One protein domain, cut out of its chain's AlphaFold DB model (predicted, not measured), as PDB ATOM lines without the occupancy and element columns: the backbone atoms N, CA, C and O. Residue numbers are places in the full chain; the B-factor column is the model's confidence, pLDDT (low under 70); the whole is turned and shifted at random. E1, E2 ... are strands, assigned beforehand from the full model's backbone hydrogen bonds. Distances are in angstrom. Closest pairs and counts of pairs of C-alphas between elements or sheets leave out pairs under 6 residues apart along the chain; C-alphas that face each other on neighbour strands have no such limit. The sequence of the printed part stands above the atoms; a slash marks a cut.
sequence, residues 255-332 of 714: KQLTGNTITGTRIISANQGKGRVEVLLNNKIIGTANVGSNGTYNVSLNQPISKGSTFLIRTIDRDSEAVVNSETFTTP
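Overview. This is residues 255 to 332 of the 714 residues of an uncharacterized protein of Weissella cryptocerci (UniProt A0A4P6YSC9). Two small antiparallel sheets lie face to face as a sandwich: a larger, strongly twisted sheet of four strands, with a smaller sheet of three strands across one of its faces, its strands crossed at 50 degrees to those of the larger. The two sheets come closest along one side, where E5 comes up to E4, while on the other side E1 and E7 are apart. The printed part has 78 residues with seven named strands, E1 to E7 in chain order, and no named helix; the class is all strand. The larger sheet runs E4, E3, E6, E7 and the smaller E1, E2, E5. The whole is compact, with a radius of gyration of the C-alphas of 12.1 A, and elongated, spanning 36 by 22 by 19 A.

Arrangement. In the larger sheet the inner strands E3, residues 275 to 281, and E6, residues 310 to 317, are antiparallel at 159 degrees, with N 280 and O 312 2.8 A apart, within hydrogen-bond range. The edge strand E4, residues 284 to 290, forms a hairpin with E3, with N 277 and O 289 at 2.8 A. At the other edge E7, residues 323 to 330, forms a hairpin with E6, with N 313 and O 327 at 2.9 A. In the smaller sheet the inner strand E2, residues 261 to 265, is antiparallel to the edge strand E5, residues 296 to 300, at 171 degrees, with N 299 and O 262 at 2.8 A. The other edge strand E1, residues 255 to 258, forms a hairpin with E2, with N 258 and O 261 at 3.0 A. Between the sheets, the closest C-alphas of E4 and E5 are those of Ala 289 and Val 299, 4.9 A apart; those of E3 and E5 are Val 277 and Val 299, 7.5 A apart. E2 and E4 are near each other, with 5 pairs of C-alphas within 10 A.

Along the chain. E1 begins at C-alpha 255, at (106.838, 76.357, 84.722). E6 is 23.6 A long from first to last C-alpha, E7 20.3 A, E3 20.1 A and E4 18.0 A; E5 is 13.5 A, E2 13.3 A and E1 9.9 A. E3 begins at (98.368, 90.671, 81.648), and E7 ends at C-alpha 330, at (116.880, 76.643, 78.460).

Size, cuts and confidence. The two C-alphas farthest apart, those of Ala 270 and Lys 307, are 35.7 A apart. The printed part has no cut and no long link; the links E2 to E3 and E5 to E6 have 9 residues each and are short. The mean pLDDT of the printed part is 76.4, and it is under 70 at residues 255 to 256, 265 to 274, 293 to 295 and 318 to 320.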
ATOM      1  N   LYS A 255     107.033  76.467  86.173       64.38
ATOM      2  CA  LYS A 255     106.838  76.357  84.722       64.38
ATOM      3  C   LYS A 255     106.996  74.917  84.280       64.38
ATOM      4  O   LYS A 255     108.045  74.336  84.547       64.38
ATOM      5  N   GLN A 256     105.995  74.369  83.605       67.31
ATOM      6  CA  GLN A 256     106.055  73.030  83.021       67.31
ATOM      7  C   GLN A 256     105.805  73.094  81.518       67.31
ATOM      8  O   GLN A 256     104.924  73.831  81.070       67.31
ATOM      9  N   LEU A 257     106.586  72.321  80.763       70.19
ATOM     10  CA  LEU A 257     106.344  72.045  79.352       70.19
ATOM     11  C   LEU A 257     105.686  70.673  79.226       70.19
ATOM     12  O   LEU A 257     106.308  69.654  79.520       70.19
ATOM     13  N   THR A 258     104.448  70.649  78.746       71.06
ATOM     14  CA  THR A 258     103.729  69.409  78.442       71.06
ATOM     15  C   THR A 258     103.322  69.445  76.977       71.06
ATOM     16  O   THR A 258     102.439  70.210  76.588       71.06
ATOM     17  N   GLY A 259     104.000  68.654  76.142       74.38
ATOM     18  CA  GLY A 259     103.853  68.744  74.687       74.38
ATOM     19  C   GLY A 259     104.234  70.139  74.180       74.38
ATOM     20  O   GLY A 259     105.332  70.616  74.452       74.38
ATOM     21  N   ASN A 260     103.306  70.807  73.492       81.31
ATOM     22  CA  ASN A 260     103.469  72.181  73.004       81.31
ATOM     23  C   ASN A 260     102.807  73.224  73.918       81.31
ATOM     24  O   ASN A 260     102.469  74.306  73.452       81.31
ATOM     25  N   THR A 261     102.597  72.926  75.200       79.56
ATOM     26  CA  THR A 261     101.951  73.859  76.131       79.56
ATOM     27  C   THR A 261     102.887  74.221  77.272       79.56
ATOM     28  O   THR A 261     103.421  73.340  77.945       79.56
ATOM     29  N   ILE A 262     103.052  75.523  77.512       80.69
ATOM     30  CA  ILE A 262     103.726  76.052  78.698       80.69
ATOM     31  C   ILE A 262     102.677  76.480  79.718       80.69
ATOM     32  O   ILE A 262     101.923  77.427  79.480       80.69
ATOM     33  N   THR A 263     102.682  75.832  80.877       75.25
ATOM     34  CA  THR A 263     101.832  76.197  82.016       75.25
ATOM     35  C   THR A 263     102.660  76.903  83.081       75.25
ATOM     36  O   THR A 263     103.789  76.495  83.359       75.25
ATOM     37  N   GLY A 264     102.104  77.955  83.684       70.69
ATOM     38  CA  GLY A 264     102.712  78.660  84.813       70.69
ATOM     39  C   GLY A 264     101.708  79.002  85.912       70.69
ATOM     40  O   GLY A 264     100.555  79.332  85.629       70.69
ATOM     41  N   THR A 265     102.151  78.936  87.171       61.84
ATOM     42  CA  THR A 265     101.309  79.176  88.359       61.84
ATOM     43  C   THR A 265     101.918  80.194  89.325       61.84
ATOM     44  O   THR A 265     102.486  79.816  90.343       61.84
ATOM     45  N   ARG A 266     101.822  81.496  89.021       54.81
ATOM     46  CA  ARG A 266     101.842  82.609  89.998       54.81
ATOM     47  C   ARG A 266     101.802  83.931  89.242       54.81
ATOM     48  O   ARG A 266     102.695  84.165  88.443       54.81
ATOM     49  N   ILE A 267     100.851  84.809  89.563       48.50
ATOM     50  CA  ILE A 267     100.969  86.259  89.360       48.50
ATOM     51  C   ILE A 267     100.428  86.935  90.622       48.50
ATOM     52  O   ILE A 267      99.230  86.900  90.894       48.50
ATOM     53  N   ILE A 268     101.320  87.535  91.415       46.34
ATOM     54  CA  ILE A 268     100.938  88.420  92.519       46.34
ATOM     55  C   ILE A 268     101.013  89.844  91.976       46.34
ATOM     56  O   ILE A 268     102.072  90.460  91.970       46.34
ATOM     57  N   SER A 269      99.896  90.375  91.489       43.47
ATOM     58  CA  SER A 269      99.798  91.808  91.226       43.47
ATOM     59  C   SER A 269      98.395  92.332  91.492       43.47
ATOM     60  O   SER A 269      97.431  91.580  91.392       43.47
ATOM     61  N   ALA A 270      98.287  93.633  91.768       41.53
ATOM     62  CA  ALA A 270      97.019  94.355  91.884       41.53
ATOM     63  C   ALA A 270      96.194  94.385  90.571       41.53
ATOM     64  O   ALA A 270      95.080  94.892  90.570       41.53
ATOM     65  N   ASN A 271      96.720  93.810  89.477       46.91
ATOM     66  CA  ASN A 271      96.120  93.727  88.143       46.91
ATOM     67  C   ASN A 271      95.883  92.263  87.706       46.91
ATOM     68  O   ASN A 271      96.158  91.877  86.564       46.91
ATOM     69  N   GLN A 272      95.395  91.414  88.617       50.41
ATOM     70  CA  GLN A 272      94.877  90.088  88.257       50.41
ATOM     71  C   GLN A 272      93.866  90.210  87.095       50.41
ATOM     72  O   GLN A 272      92.932  91.003  87.160       50.41
ATOM     73  N   GLY A 273      94.078  89.455  86.008       52.09
ATOM     74  CA  GLY A 273      93.219  89.469  84.811       52.09
ATOM     75  C   GLY A 273      93.589  90.456  83.686       52.09
ATOM     76  O   GLY A 273      92.898  90.469  82.666       52.09
ATOM     77  N   LYS A 274      94.666  91.251  83.814       62.25
ATOM     78  CA  LYS A 274      95.050  92.288  82.821       62.25
ATOM     79  C   LYS A 274      96.417  92.108  82.132       62.25
ATOM     80  O   LYS A 274      96.869  92.997  81.418       62.25
ATOM     81  N   GLY A 275      97.081  90.964  82.299       73.69
ATOM     82  CA  GLY A 275      98.368  90.671  81.648       73.69
ATOM     83  C   GLY A 275      98.263  89.661  80.501       73.69
ATOM     84  O   GLY A 275      97.342  88.837  80.470       73.69
ATOM     85  N   ARG A 276      99.241  89.672  79.588       81.44
ATOM     86  CA  ARG A 276      99.513  88.542  78.683       81.44
ATOM     87  C   ARG A 276     100.937  88.021  78.850       81.44
ATOM     88  O   ARG A 276     101.841  88.760  79.228       81.44
ATOM     89  N   VAL A 277     101.124  86.741  78.566       84.75
ATOM     90  CA  VAL A 277     102.425  86.074  78.515       84.75
ATOM     91  C   VAL A 277     102.760  85.797  77.063       84.75
ATOM     92  O   VAL A 277     101.922  85.278  76.328       84.75
ATOM     93  N   GLU A 278     103.986  86.110  76.667       89.19
ATOM     94  CA  GLU A 278     104.541  85.752  75.368       89.19
ATOM     95  C   GLU A 278     105.757  84.849  75.548       89.19
ATOM     96  O   GLU A 278     106.595  85.067  76.427       89.19
ATOM     97  N   VAL A 279     105.849  83.847  74.679       89.31
ATOM     98  CA  VAL A 279     106.985  82.932  74.584       89.31
ATOM     99  C   VAL A 279     107.684  83.215  73.266       89.31
ATOM    100  O   VAL A 279     107.049  83.175  72.210       89.31
ATOM    101  N   LEU A 280     108.978  83.517  73.324       92.38
ATOM    102  CA  LEU A 280     109.788  83.848  72.163       92.38
ATOM    103  C   LEU A 280     110.921  82.837  71.998       92.38
ATOM    104  O   LEU A 280     111.684  82.600  72.930       92.38
ATOM    105  N   LEU A 281     111.066  82.302  70.790       90.25
ATOM    106  CA  LEU A 281     112.207  81.487  70.372       90.25
ATOM    107  C   LEU A 281     112.919  82.226  69.238       90.25
ATOM    108  O   LEU A 281     112.272  82.619  68.269       90.25
ATOM    109  N   ASN A 282     114.231  82.450  69.364       88.75
ATOM    110  CA  ASN A 282     115.020  83.231  68.398       88.75
ATOM    111  C   ASN A 282     114.393  84.607  68.089       88.75
ATOM    112  O   ASN A 282     114.244  84.991  66.932       88.75
ATOM    113  N   ASN A 283     113.962  85.324  69.135       89.00
ATOM    114  CA  ASN A 283     113.264  86.618  69.063       89.00
ATOM    115  C   ASN A 283     111.919  86.621  68.309       89.00
ATOM    116  O   ASN A 283     111.336  87.685  68.109       89.00
ATOM    117  N   LYS A 284     111.378  85.456  67.936       92.88
ATOM    118  CA  LYS A 284     110.058  85.321  67.313       92.88
ATOM    119  C   LYS A 284     109.045  84.805  68.327       92.88
ATOM    120  O   LYS A 284     109.314  83.821  69.009       92.88
ATOM    121  N   ILE A 285     107.871  85.434  68.401       93.88
ATOM    122  CA  ILE A 285     106.765  84.956  69.242       93.88
ATOM    123  C   ILE A 285     106.267  83.614  68.692       93.88
ATOM    124  O   ILE A 285     105.869  83.512  67.530       93.88
ATOM    125  N   ILE A 286     106.294  82.593  69.542       93.12
ATOM    126  CA  ILE A 286     105.831  81.233  69.238       93.12
ATOM    127  C   ILE A 286     104.599  80.840  70.049       93.12
ATOM    128  O   ILE A 286     104.014  79.793  69.810       93.12
ATOM    129  N   GLY A 287     104.176  81.677  70.991       91.31
ATOM    130  CA  GLY A 287     102.939  81.479  71.726       91.31
ATOM    131  C   GLY A 287     102.583  82.695  72.566       91.31
ATOM    132  O   GLY A 287     103.460  83.428  73.037       91.31
ATOM    133  N   THR A 288     101.283  82.884  72.767       90.19
ATOM    134  CA  THR A 288     100.729  83.955  73.592       90.19
ATOM    135  C   THR A 288      99.555  83.419  74.401       90.19
ATOM    136  O   THR A 288      98.757  82.640  73.885       90.19
ATOM    137  N   ALA A 289      99.426  83.838  75.660       87.31
ATOM    138  CA  ALA A 289      98.239  83.554  76.461       87.31
ATOM    139  C   ALA A 289      97.890  84.704  77.395       87.31
ATOM    140  O   ALA A 289      98.755  85.450  77.849       87.31
ATOM    141  N   ASN A 290      96.610  84.800  77.725       84.56
ATOM    142  CA  ASN A 290      96.138  85.710  78.754       84.56
ATOM    143  C   ASN A 290      96.383  85.121  80.143       84.56
ATOM    144  O   ASN A 290      96.295  83.910  80.348       84.56
ATOM    145  N   VAL A 291      96.663  86.001  81.096       77.56
ATOM    146  CA  VAL A 291      96.787  85.644  82.508       77.56
ATOM    147  C   VAL A 291      95.397  85.594  83.136       77.56
ATOM    148  O   VAL A 291      94.657  86.578  83.083       77.56
ATOM    149  N   GLY A 292      95.054  84.463  83.754       70.31
ATOM    150  CA  GLY A 292      93.817  84.289  84.513       70.31
ATOM    151  C   GLY A 292      93.768  85.147  85.783       70.31
ATOM    152  O   GLY A 292      94.786  85.624  86.282       70.31
ATOM    153  N   SER A 293      92.575  85.323  86.350       67.25
ATOM    154  CA  SER A 293      92.377  86.076  87.602       67.25
ATOM    155  C   SER A 293      93.121  85.464  88.797       67.25
ATOM    156  O   SER A 293      93.584  86.181  89.671       67.25
ATOM    157  N   ASN A 294      93.331  84.149  88.804       66.00
ATOM    158  CA  ASN A 294      94.158  83.436  89.786       66.00
ATOM    159  C   ASN A 294      95.675  83.505  89.490       66.00
ATOM    160  O   ASN A 294      96.474  82.864  90.175       66.00
ATOM    161  N   GLY A 295      96.082  84.242  88.453       67.69
ATOM    162  CA  GLY A 295      97.471  84.402  88.045       67.69
ATOM    163  C   GLY A 295      98.082  83.206  87.311       67.69
ATOM    164  O   GLY A 295      99.306  83.147  87.178       67.69
ATOM    165  N   THR A 296      97.268  82.254  86.847       76.81
ATOM    166  CA  THR A 296      97.735  81.142  86.010       76.81
ATOM    167  C   THR A 296      97.672  81.489  84.526       76.81
ATOM    168  O   THR A 296      96.915  82.364  84.100       76.81
ATOM    169  N   TYR A 297      98.481  80.806  83.723       78.94
ATOM    170  CA  TYR A 297      98.449  80.921  82.267       78.94
ATOM    171  C   TYR A 297      98.806  79.584  81.612       78.94
ATOM    172  O   TYR A 297      99.582  78.800  82.162       78.94
ATOM    173  N   ASN A 298      98.256  79.357  80.419       85.44
ATOM    174  CA  ASN A 298      98.552  78.213  79.560       85.44
ATOM    175  C   ASN A 298      98.837  78.732  78.152       85.44
ATOM    176  O   ASN A 298      97.920  79.166  77.460       85.44
ATOM    177  N   VAL A 299     100.105  78.728  77.748       86.81
ATOM    178  CA  VAL A 299     100.527  79.170  76.417       86.81
ATOM    179  C   VAL A 299     100.640  77.963  75.501       86.81
ATOM    180  O   VAL A 299     101.556  77.160  75.665       86.81
ATOM    181  N   SER A 300      99.746  77.868  74.518       89.06
ATOM    182  CA  SER A 300      99.895  76.939  73.398       89.06
ATOM    183  C   SER A 300     100.934  77.481  72.418       89.06
ATOM    184  O   SER A 300     100.828  78.617  71.951       89.06
ATOM    185  N   LEU A 301     101.940  76.669  72.114       89.62
ATOM    186  CA  LEU A 301     103.015  77.000  71.194       89.62
ATOM    187  C   LEU A 301     102.651  76.551  69.775       89.62
ATOM    188  O   LEU A 301     102.200  75.425  69.563       89.62
ATOM    189  N   ASN A 302     102.884  77.417  68.792       91.00
ATOM    190  CA  ASN A 302     102.675  77.119  67.372       91.00
ATOM    191  C   ASN A 302     103.773  76.225  66.771       91.00
ATOM    192  O   ASN A 302     103.636  75.759  65.643       91.00
ATOM    193  N   GLN A 303     104.846  75.978  67.522       88.00
ATOM    194  CA  GLN A 303     105.918  75.057  67.178       88.00
ATOM    195  C   GLN A 303     106.543  74.469  68.455       88.00
ATOM    196  O   GLN A 303     106.556  75.142  69.492       88.00
ATOM    197  N   PRO A 304     107.071  73.235  68.403       85.00
ATOM    198  CA  PRO A 304     107.762  72.632  69.537       85.00
ATOM    199  C   PRO A 304     109.079  73.357  69.853       85.00
ATOM    200  O   PRO A 304     109.734  73.912  68.968       85.00
ATOM    201  N   ILE A 305     109.499  73.307  71.121       83.75
ATOM    202  CA  ILE A 305     110.827  73.754  71.561       83.75
ATOM    203  C   ILE A 305     111.718  72.517  71.710       83.75
ATOM    204  O   ILE A 305     111.461  71.663  72.559       83.75
ATOM    205  N   SER A 306     112.766  72.418  70.893       83.94
ATOM    206  CA  SER A 306     113.751  71.330  70.976       83.94
ATOM    207  C   SER A 306     114.503  71.329  72.316       83.94
ATOM    208  O   SER A 306     114.605  72.360  72.983       83.94
ATOM    209  N   LYS A 307     115.056  70.178  72.718       78.88
ATOM    210  CA  LYS A 307     115.946  70.067  73.891       78.88
ATOM    211  C   LYS A 307     117.223  70.897  73.681       78.88
ATOM    212  O   LYS A 307     117.752  70.907  72.575       78.88
ATOM    213  N   GLY A 308     117.720  71.557  74.727       77.19
ATOM    214  CA  GLY A 308     118.878  72.459  74.670       77.19
ATOM    215  C   GLY A 308     118.586  73.842  74.078       77.19
ATOM    216  O   GLY A 308     119.469  74.692  74.062       77.19
ATOM    217  N   SER A 309     117.365  74.100  73.600       84.75
ATOM    218  CA  SER A 309     116.995  75.404  73.054       84.75
ATOM    219  C   SER A 309     116.783  76.431  74.158       84.75
ATOM    220  O   SER A 309     116.065  76.188  75.134       84.75
ATOM    221  N   THR A 310     117.332  77.622  73.941       87.50
ATOM    222  CA  THR A 310     117.086  78.797  74.773       87.50
ATOM    223  C   THR A 310     115.883  79.583  74.254       87.50
ATOM    224  O   THR A 310     115.764  79.834  73.055       87.50
ATOM    225  N   PHE A 311     114.990  80.001  75.146       87.06
ATOM    226  CA  PHE A 311     113.799  80.779  74.809       87.06
ATOM    227  C   PHE A 311     113.478  81.794  75.912       87.06
ATOM    228  O   PHE A 311     113.837  81.624  77.077       87.06
ATOM    229  N   LEU A 312     112.799  82.876  75.542       88.00
ATOM    230  CA  LEU A 312     112.424  83.965  76.438       88.00
ATOM    231  C   LEU A 312     110.941  83.844  76.782       88.00
ATOM    232  O   LEU A 312     110.105  83.693  75.893       88.00
ATOM    233  N   ILE A 313     110.602  83.966  78.061       84.94
ATOM    234  CA  ILE A 313     109.223  84.222  78.478       84.94
ATOM    235  C   ILE A 313     109.167  85.650  78.988       84.94
ATOM    236  O   ILE A 313     109.932  86.011  79.881       84.94
ATOM    237  N   ARG A 314     108.239  86.444  78.458       84.31
ATOM    238  CA  ARG A 314     107.971  87.794  78.952       84.31
ATOM    239  C   ARG A 314     106.509  87.984  79.304       84.31
ATOM    240  O   ARG A 314     105.624  87.397  78.682       84.31
ATOM    241  N   THR A 315     106.267  88.806  80.309       78.00
ATOM    242  CA  THR A 315     104.937  89.261  80.686       78.00
ATOM    243  C   THR A 315     104.740  90.699  80.239       78.00
ATOM    244  O   THR A 315     105.644  91.530  80.347       78.00
ATOM    245  N   ILE A 316     103.555  90.979  79.711       79.25
ATOM    246  CA  ILE A 316     103.182  92.271  79.143       79.25
ATOM    247  C   ILE A 316     101.933  92.768  79.856       79.25
ATOM    248  O   ILE A 316     100.965  92.017  80.030       79.25
ATOM    249  N   ASP A 317     101.967  94.030  80.267       73.38
ATOM    250  CA  ASP A 317     100.792  94.760  80.729       73.38
ATOM    251  C   ASP A 317      99.936  95.124  79.510       73.38
ATOM    252  O   ASP A 317     100.421  95.757  78.573       73.38
ATOM    253  N   ARG A 318      98.675  94.679  79.483       67.56
ATOM    254  CA  ARG A 318      97.814  94.854  78.304       67.56
ATOM    255  C   ARG A 318      97.404  96.310  78.080       67.56
ATOM    256  O   ARG A 318      97.165  96.687  76.941       67.56
ATOM    257  N   ASP A 319      97.309  97.111  79.137       69.44
ATOM    258  CA  ASP A 319      96.811  98.484  79.040       69.44
ATOM    259  C   ASP A 319      97.905  99.418  78.484       69.44
ATOM    260  O   ASP A 319      97.612 100.370  77.762       69.44
ATOM    261  N   SER A 320      99.174  99.126  78.783       67.00
ATOM    262  CA  SER A 320     100.331  99.929  78.354       67.00
ATOM    263  C   SER A 320     101.181  99.302  77.245       67.00
ATOM    264  O   SER A 320     102.076  99.968  76.725       67.00
ATOM    265  N   GLU A 321     100.949  98.028  76.914       77.69
ATOM    266  CA  GLU A 321     101.802  97.203  76.039       77.69
ATOM    267  C   GLU A 321     103.275  97.121  76.499       77.69
ATOM    268  O   GLU A 321     104.162  96.694  75.757       77.69
ATOM    269  N   ALA A 322     103.562  97.500  77.748       70.31
ATOM    270  CA  ALA A 322     104.906  97.479  78.302       70.31
ATOM    271  C   ALA A 322     105.297  96.071  78.772       70.31
ATOM    272  O   ALA A 322     104.507  95.356  79.393       70.31
ATOM    273  N   VAL A 323     106.556  95.688  78.530       74.38
ATOM    274  CA  VAL A 323     107.147  94.487  79.133       74.38
ATOM    275  C   VAL A 323     107.389  94.755  80.614       74.38
ATOM    276  O   VAL A 323     108.121  95.673  80.976       74.38
ATOM    277  N   VAL A 324     106.776  93.937  81.463       70.38
ATOM    278  CA  VAL A 324     106.824  94.080  82.923       70.38
ATOM    279  C   VAL A 324     107.883  93.167  83.536       70.38
ATOM    280  O   VAL A 324     108.524  93.525  84.520       70.38
ATOM    281  N   ASN A 325     108.066  91.973  82.970       71.56
ATOM    282  CA  ASN A 325     109.126  91.049  83.353       71.56
ATOM    283  C   ASN A 325     109.523  90.184  82.152       71.56
ATOM    284  O   ASN A 325     108.694  89.873  81.295       71.56
ATOM    285  N   SER A 326     110.776  89.752  82.102       77.50
ATOM    286  CA  SER A 326     111.252  88.797  81.110       77.50
ATOM    287  C   SER A 326     112.361  87.930  81.683       77.50
ATOM    288  O   SER A 326     113.260  88.435  82.348       77.50
ATOM    289  N   GLU A 327     112.319  86.634  81.399       78.19
ATOM    290  CA  GLU A 327     113.337  85.693  81.847       78.19
ATOM    291  C   GLU A 327     113.638  84.675  80.751       78.19
ATOM    292  O   GLU A 327     112.744  84.222  80.028       78.19
ATOM    293  N   THR A 328     114.921  84.354  80.614       82.44
ATOM    294  CA  THR A 328     115.418  83.407  79.619       82.44
ATOM    295  C   THR A 328     115.587  82.033  80.250       82.44
ATOM    296  O   THR A 328     116.170  81.897  81.328       82.44
ATOM    297  N   PHE A 329     115.094  81.022  79.551       81.00
ATOM    298  CA  PHE A 329     115.114  79.626  79.958       81.00
ATOM    299  C   PHE A 329     115.824  78.795  78.915       81.00
ATOM    300  O   PHE A 329     115.794  79.123  77.730       81.00
ATOM    301  N   THR A 330     116.377  77.675  79.357       81.75
ATOM    302  CA  THR A 330     116.880  76.643  78.460       81.75
ATOM    303  C   THR A 330     116.165  75.335  78.765       81.75
ATOM    304  O   THR A 330     115.972  74.969  79.929       81.75
ATOM    305  N   THR A 331     115.706  74.646  77.720       77.00
ATOM    306  CA  THR A 331     115.181  73.288  77.877       77.00
ATOM    307  C   THR A 331     116.341  72.366  78.267       77.00
ATOM    308  O   THR A 331     117.345  72.330  77.555       77.00
ATOM    309  N   PRO A 332     116.247  71.619  79.382       71.31
ATOM    310  CA  PRO A 332     117.343  70.761  79.809       71.31
ATOM    311  C   PRO A 332     117.750  69.761  78.719       71.31
ATOM    312  O   PRO A 332     116.915  69.091  78.105       71.31
TER     313      PRO A 332